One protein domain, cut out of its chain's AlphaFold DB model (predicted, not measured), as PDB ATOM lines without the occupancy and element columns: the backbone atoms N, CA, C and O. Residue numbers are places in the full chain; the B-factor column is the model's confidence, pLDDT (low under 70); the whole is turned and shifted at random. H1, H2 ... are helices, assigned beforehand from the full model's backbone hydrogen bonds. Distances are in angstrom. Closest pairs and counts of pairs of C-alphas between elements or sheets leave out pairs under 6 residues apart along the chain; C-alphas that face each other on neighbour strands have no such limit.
ATOM      1  N   PRO A 120     125.784 115.829 102.050       91.31
ATOM      2  CA  PRO A 120     126.187 117.126 101.532       91.31
ATOM      3  C   PRO A 120     126.544 117.047 100.044       91.31
ATOM      4  O   PRO A 120     127.125 116.073  99.568       91.31
ATOM      5  N   SER A 121     126.272 118.124  99.299       91.50
ATOM      6  CA  SER A 121     126.721 118.215  97.904       91.50
ATOM      7  C   SER A 121     128.259 118.246  97.814       91.50
ATOM      8  O   SER A 121     128.917 118.956  98.589       91.50
ATOM      9  N   PRO A 122     128.864 117.545  96.831       91.38
ATOM     10  CA  PRO A 122     130.317 117.451  96.687       91.38
ATOM     11  C   PRO A 122     130.992 118.796  96.391       91.38
ATOM     12  O   PRO A 122     132.207 118.931  96.548       91.38
ATOM     13  N   GLU A 123     130.237 119.806  95.957       91.69
ATOM     14  CA  GLU A 123     130.753 121.163  95.774       91.69
ATOM     15  C   GLU A 123     131.139 121.809  97.107       91.69
ATOM     16  O   GLU A 123     132.205 122.421  97.209       91.69
ATOM     17  N   PHE A 124     130.314 121.626  98.140       91.44
ATOM     18  CA  PHE A 124     130.574 122.161  99.475       91.44
ATOM     19  C   PHE A 124     131.701 121.404 100.169       91.44
ATOM     20  O   PHE A 124     132.572 122.037 100.761       91.44
ATOM     21  N   ILE A 125     131.777 120.082  99.984       93.12
ATOM     22  CA  ILE A 125     132.901 119.269 100.472       93.12
ATOM     23  C   ILE A 125     134.229 119.827  99.941       93.12
ATOM     24  O   ILE A 125     135.160 120.070 100.704       93.12
ATOM     25  N   LYS A 126     134.314 120.123  98.637       93.56
ATOM     26  CA  LYS A 126     135.530 120.701  98.036       93.56
ATOM     27  C   LYS A 126     135.892 122.063  98.630       93.56
ATOM     28  O   LYS A 126     137.080 122.357  98.744       93.56
ATOM     29  N   LYS A 127     134.907 122.901  98.976       91.81
ATOM     30  CA  LYS A 127     135.154 124.199  99.624       91.81
ATOM     31  C   LYS A 127     135.746 124.013 101.020       91.81
ATOM     32  O   LYS A 127     136.779 124.607 101.306       91.81
ATOM     33  N   VAL A 128     135.156 123.134 101.831       93.00
ATOM     34  CA  VAL A 128     135.660 122.825 103.179       93.00
ATOM     35  C   VAL A 128     137.067 122.236 103.114       93.00
ATOM     36  O   VAL A 128     137.949 122.692 103.829       93.00
ATOM     37  N   VAL A 129     137.327 121.303 102.193       93.50
ATOM     38  CA  VAL A 129     138.668 120.724 102.005       93.50
ATOM     39  C   VAL A 129     139.697 121.791 101.624       93.50
ATOM     40  O   VAL A 129     140.816 121.765 102.129       93.50
ATOM     41  N   LYS A 130     139.351 122.741 100.746       92.88
ATOM     42  CA  LYS A 130     140.245 123.864 100.418       92.88
ATOM     43  C   LYS A 130     140.529 124.728 101.647       92.88
ATOM     44  O   LYS A 130     141.689 125.010 101.918       92.88
ATOM     45  N   PHE A 131     139.497 125.066 102.416       92.44
ATOM     46  CA  PHE A 131     139.635 125.863 103.633       92.44
ATOM     47  C   PHE A 131     140.494 125.160 104.700       92.44
ATOM     48  O   PHE A 131     141.393 125.762 105.286       92.44
ATOM     49  N   ALA A 132     140.278 123.860 104.909       92.62
ATOM     50  CA  ALA A 132     141.056 123.045 105.839       92.62
ATOM     51  C   ALA A 132     142.524 122.904 105.399       92.62
ATOM     52  O   ALA A 132     143.419 122.880 106.240       92.62
ATOM     53  N   ARG A 133     142.801 122.870 104.086       91.50
ATOM     54  CA  ARG A 133     144.177 122.904 103.554       91.50
ATOM     55  C   ARG A 133     144.878 124.224 103.827       91.50
ATOM     56  O   ARG A 133     146.060 124.213 104.142       91.50
ATOM     57  N   GLU A 134     144.167 125.338 103.681       90.19
ATOM     58  CA  GLU A 134     144.717 126.668 103.957       90.19
ATOM     59  C   GLU A 134     144.962 126.882 105.457       90.19
ATOM     60  O   GLU A 134     145.931 127.537 105.827       90.19
ATOM     61  N   THR A 135     144.123 126.293 106.314       88.06
ATOM     62  CA  THR A 135     144.255 126.391 107.780       88.06
ATOM     63  C   THR A 135     145.289 125.406 108.342       88.06
ATOM     64  O   THR A 135     145.956 125.710 109.326       88.06
ATOM     65  N   GLY A 136     145.473 124.253 107.691       89.62
ATOM     66  CA  GLY A 136     146.368 123.177 108.133       89.62
ATOM     67  C   GLY A 136     145.668 122.014 108.850       89.62
ATOM     68  O   GLY A 136     146.321 121.019 109.153       89.62
ATOM     69  N   ASP A 137     144.348 122.087 109.044       89.75
ATOM     70  CA  ASP A 137     143.544 121.100 109.784       89.75
ATOM     71  C   ASP A 137     143.108 119.888 108.943       89.75
ATOM     72  O   ASP A 137     142.420 118.993 109.426       89.75
ATOM     73  N   LEU A 138     143.491 119.814 107.662       90.06
ATOM     74  CA  LEU A 138     143.051 118.709 106.798       90.06
ATOM     75  C   LEU A 138     143.455 117.326 107.341       90.06
ATOM     76  O   LEU A 138     142.727 116.365 107.140       90.06
ATOM     77  N   HIS A 139     144.617 117.215 107.988       89.62
ATOM     78  CA  HIS A 139     145.108 115.932 108.506       89.62
ATOM     79  C   HIS A 139     144.524 115.561 109.874       89.62
ATOM     80  O   HIS A 139     144.671 114.417 110.293       89.62
ATOM     81  N   THR A 140     143.924 116.515 110.590       91.25
ATOM     82  CA  THR A 140     143.339 116.289 111.918       91.25
ATOM     83  C   THR A 140     141.849 115.973 111.842       91.25
ATOM     84  O   THR A 140     141.344 115.264 112.707       91.25
ATOM     85  N   LEU A 141     141.159 116.470 110.812       90.50
ATOM     86  CA  LEU A 141     139.743 116.206 110.565       90.50
ATOM     87  C   LEU A 141     139.543 114.874 109.830       90.50
ATOM     88  O   LEU A 141     140.219 114.598 108.838       90.50
ATOM     89  N   SER A 142     138.583 114.067 110.285       92.19
ATOM     90  CA  SER A 142     138.187 112.843 109.586       92.19
ATOM     91  C   SER A 142     137.297 113.136 108.368       92.19
ATOM     92  O   SER A 142     136.727 114.220 108.226       92.19
ATOM     93  N   ASP A 143     137.124 112.145 107.486       91.06
ATOM     94  CA  ASP A 143     136.214 112.260 106.337       91.06
ATOM     95  C   ASP A 143     134.758 112.527 106.768       91.06
ATOM     96  O   ASP A 143     134.028 113.249 106.079       91.06
ATOM     97  N   VAL A 144     134.347 111.971 107.913       91.44
ATOM     98  CA  VAL A 144     133.016 112.172 108.501       91.44
ATOM     99  C   VAL A 144     132.873 113.613 108.996       91.44
ATOM    100  O   VAL A 144     131.894 114.279 108.652       91.44
ATOM    101  N   ASP A 145     133.888 114.144 109.688       92.44
ATOM    102  CA  ASP A 145     133.910 115.541 110.151       92.44
ATOM    103  C   ASP A 145     133.801 116.521 108.978       92.44
ATOM    104  O   ASP A 145     133.017 117.473 109.006       92.44
ATOM    105  N   ILE A 146     134.536 116.264 107.891       93.25
ATOM    106  CA  ILE A 146     134.483 117.090 106.678       93.25
ATOM    107  C   ILE A 146     133.065 117.096 106.089       93.25
ATOM    108  O   ILE A 146     132.588 118.146 105.647       93.25
ATOM    109  N   LYS A 147     132.368 115.952 106.091       93.38
ATOM    110  CA  LYS A 147     130.981 115.854 105.610       93.38
ATOM    111  C   LYS A 147     130.015 116.612 106.509       93.38
ATOM    112  O   LYS A 147     129.173 117.335 105.982       93.38
ATOM    113  N   ILE A 148     130.157 116.511 107.830       93.56
ATOM    114  CA  ILE A 148     129.341 117.261 108.794       93.56
ATOM    115  C   ILE A 148     129.510 118.770 108.577       93.56
ATOM    116  O   ILE A 148     128.522 119.497 108.448       93.56
ATOM    117  N   ILE A 149     130.753 119.249 108.460       93.31
ATOM    118  CA  ILE A 149     131.041 120.671 108.224       93.31
ATOM    119  C   ILE A 149     130.485 121.114 106.863       93.31
ATOM    120  O   ILE A 149     129.893 122.189 106.751       93.31
ATOM    121  N   ALA A 150     130.617 120.286 105.823       93.88
ATOM    122  CA  ALA A 150     130.056 120.575 104.503       93.88
ATOM    123  C   ALA A 150     128.521 120.630 104.518       93.88
ATOM    124  O   ALA A 150     127.931 121.463 103.826       93.88
ATOM    125  N   LEU A 151     127.876 119.775 105.314       93.06
ATOM    126  CA  LEU A 151     126.429 119.755 105.512       93.06
ATOM    127  C   LEU A 151     125.950 121.041 106.185       93.06
ATOM    128  O   LEU A 151     125.016 121.679 105.702       93.06
ATOM    129  N   ALA A 152     126.638 121.452 107.252       92.69
ATOM    130  CA  ALA A 152     126.367 122.701 107.950       92.69
ATOM    131  C   ALA A 152     126.551 123.911 107.022       92.69
ATOM    132  O   ALA A 152     125.661 124.753 106.928       92.69
ATOM    133  N   TYR A 153     127.649 123.953 106.260       92.31
ATOM    134  CA  TYR A 153     127.901 125.012 105.281       92.31
ATOM    135  C   TYR A 153     126.798 125.077 104.212       92.31
ATOM    136  O   TYR A 153     126.358 126.160 103.831       92.31
ATOM    137  N   MET A 154     126.345 123.923 103.714       91.06
ATOM    138  CA  MET A 154     125.286 123.851 102.708       91.06
ATOM    139  C   MET A 154     123.958 124.401 103.236       91.06
ATOM    140  O   MET A 154     123.312 125.181 102.539       91.06
ATOM    141  N   LEU A 155     123.561 124.011 104.449       89.50
ATOM    142  CA  LEU A 155     122.332 124.490 105.087       89.50
ATOM    143  C   LEU A 155     122.401 125.994 105.367       89.50
ATOM    144  O   LEU A 155     121.457 126.722 105.072       89.50
ATOM    145  N   GLU A 156     123.543 126.479 105.846       89.12
ATOM    146  CA  GLU A 156     123.742 127.899 106.121       89.12
ATOM    147  C   GLU A 156     123.666 128.742 104.841       89.12
ATOM    148  O   GLU A 156     122.946 129.741 104.778       89.12
ATOM    149  N   ALA A 157     124.315 128.278 103.768       88.06
ATOM    150  CA  ALA A 157     124.253 128.915 102.457       88.06
ATOM    151  C   ALA A 157     122.831 128.945 101.867       88.06
ATOM    152  O   ALA A 157     122.522 129.830 101.070       88.06
ATOM    153  N   GLN A 158     121.968 127.998 102.241       85.88
ATOM    154  CA  GLN A 158     120.574 127.947 101.798       85.88
ATOM    155  C   GLN A 158     119.644 128.837 102.630       85.88
ATOM    156  O   GLN A 158     118.710 129.412 102.071       85.88
ATOM    157  N   ILE A 159     119.867 128.930 103.944       83.50
ATOM    158  CA  ILE A 159     118.986 129.655 104.870       83.50
ATOM    159  C   ILE A 159     119.363 131.137 104.933       83.50
ATOM    160  O   ILE A 159     118.515 132.002 104.717       83.50
ATOM    161  N   HIS A 160     120.633 131.430 105.211       82.44
ATOM    162  CA  HIS A 160     121.130 132.784 105.463       82.44
ATOM    163  C   HIS A 160     121.999 133.326 104.316       82.44
ATOM    164  O   HIS A 160     122.270 134.528 104.253       82.44
ATOM    165  N   GLY A 161     122.420 132.462 103.387       85.31
ATOM    166  CA  GLY A 161     123.324 132.817 102.293       85.31
ATOM    167  C   GLY A 161     124.799 132.755 102.700       85.31
ATOM    168  O   GLY A 161     125.150 132.358 103.804       85.31
ATOM    169  N   THR A 162     125.700 133.150 101.796       84.38
ATOM    170  CA  THR A 162     127.160 133.025 101.997       84.38
ATOM    171  C   THR A 162     127.854 134.322 102.416       84.38
ATOM    172  O   THR A 162     129.075 134.365 102.475       84.38
ATOM    173  N   SER A 163     127.114 135.399 102.684       80.69
ATOM    174  CA  SER A 163     127.684 136.735 102.930       80.69
ATOM    175  C   SER A 163     128.507 136.842 104.218       80.69
ATOM    176  O   SER A 163     129.403 137.679 104.302       80.69
ATOM    177  N   HIS A 164     128.213 136.010 105.217       84.50
ATOM    178  CA  HIS A 164     128.877 136.010 106.523       84.50
ATOM    179  C   HIS A 164     129.938 134.901 106.657       84.50
ATOM    180  O   HIS A 164     130.697 134.885 107.628       84.50
ATOM    181  N   LEU A 165     130.005 133.979 105.690       84.69
ATOM    182  CA  LEU A 165     130.963 132.879 105.684       84.69
ATOM    183  C   LEU A 165     132.283 133.353 105.079       84.69
ATOM    184  O   LEU A 165     132.319 134.022 104.048       84.69
ATOM    185  N   ARG A 166     133.389 132.998 105.729       82.31
ATOM    186  CA  ARG A 166     134.726 133.293 105.213       82.31
ATOM    187  C   ARG A 166     135.145 132.192 104.253       82.31
ATOM    188  O   ARG A 166     135.079 131.020 104.602       82.31
ATOM    189  N   GLU A 167     135.618 132.578 103.074       81.06
ATOM    190  CA  GLU A 167     136.159 131.617 102.106       81.06
ATOM    191  C   GLU A 167     137.627 131.266 102.365       81.06
ATOM    192  O   GLU A 167     138.084 130.225 101.907       81.06
ATOM    193  N   GLN A 168     138.350 132.110 103.106       83.25
ATOM    194  CA  GLN A 168     139.762 131.919 103.439       83.25
ATOM    195  C   GLN A 168     140.004 132.188 104.930       83.25
ATOM    196  O   GLN A 168     139.357 133.080 105.503       83.25
ATOM    197  N   PRO A 169     140.906 131.433 105.582       85.94
ATOM    198  CA  PRO A 169     141.228 131.644 106.981       85.94
ATOM    199  C   PRO A 169     141.962 132.982 107.177       85.94
ATOM    200  O   PRO A 169     142.666 133.458 106.281       85.94
ATOM    201  N   PRO A 170     141.802 133.632 108.344       84.75
ATOM    202  CA  PRO A 170     142.545 134.844 108.656       84.75
ATOM    203  C   PRO A 170     144.053 134.552 108.717       84.75
ATOM    204  O   PRO A 170     144.453 133.454 109.109       84.75
ATOM    205  N   PRO A 171     144.906 135.533 108.374       81.81
ATOM    206  CA  PRO A 171     146.348 135.344 108.414       81.81
ATOM    207  C   PRO A 171     146.806 135.002 109.835       81.81
ATOM    208  O   PRO A 171     146.404 135.652 110.806       81.81
ATOM    209  N   LEU A 172     147.672 133.991 109.946       80.31
ATOM    210  CA  LEU A 172     148.246 133.567 111.217       80.31
ATOM    211  C   LEU A 172     149.022 134.726 111.848       80.31
ATOM    212  O   LEU A 172     150.019 135.210 111.308       80.31
TER     213      LEU A 172
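This is residues 120 to 172 of the 237 residues of the protein "PIN_6 domain-containing protein" of Ananas comosus var. bracteatus (UniProt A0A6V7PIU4). Two helices meet at a steep angle: H1 packs on the middle of H2, around Ala 150, with residues 124 to 129 alone, and its later part runs off away from H2. A tail with no named element, residues 160 to 172, folds back from the far end of H2 past H1, and the whole is flat. The printed part has 53 residues with two named helices, H1 then H2, and no named strand; its class is all helix. It is compact, with a radius of gyration of the C-alphas of 10.9 A, and spans 29 by 26 by 13 A.

Look first at H1, residues 122 to 135, and then at H2, residues 143 to 159. They touch, H1 with residues 124 to 129 alone, and their closest C-alphas are those of Ile 125 and Ala 150, 5.1 A apart. Their lines stand at a steep tilt of 68 degrees, only just short of about perpendicular, and they run opposite ways. In H1 and H2 every backbone O i to N i+4 pair is within hydrogen-bond range.

Find C-alpha 122 at (130.317, 117.451, 96.687); from there H1 runs 19.9 A to C-alpha 135 at (144.255, 126.391, 107.780). After a short link of 7 residues, H2 begins at Asp 143 and runs 24.5 A to C-alpha 159 at (118.986, 129.655, 104.870).

The two C-alphas farthest apart are those of Ile 159 and Leu 172, at 30.2 A. The printed part has no cut. Residues 160 to 172 lie 8 to 18 A, by their C-alphas, from the mean of all C-alphas. The mean pLDDT of the printed part is 89.3, and no printed residue is under 70.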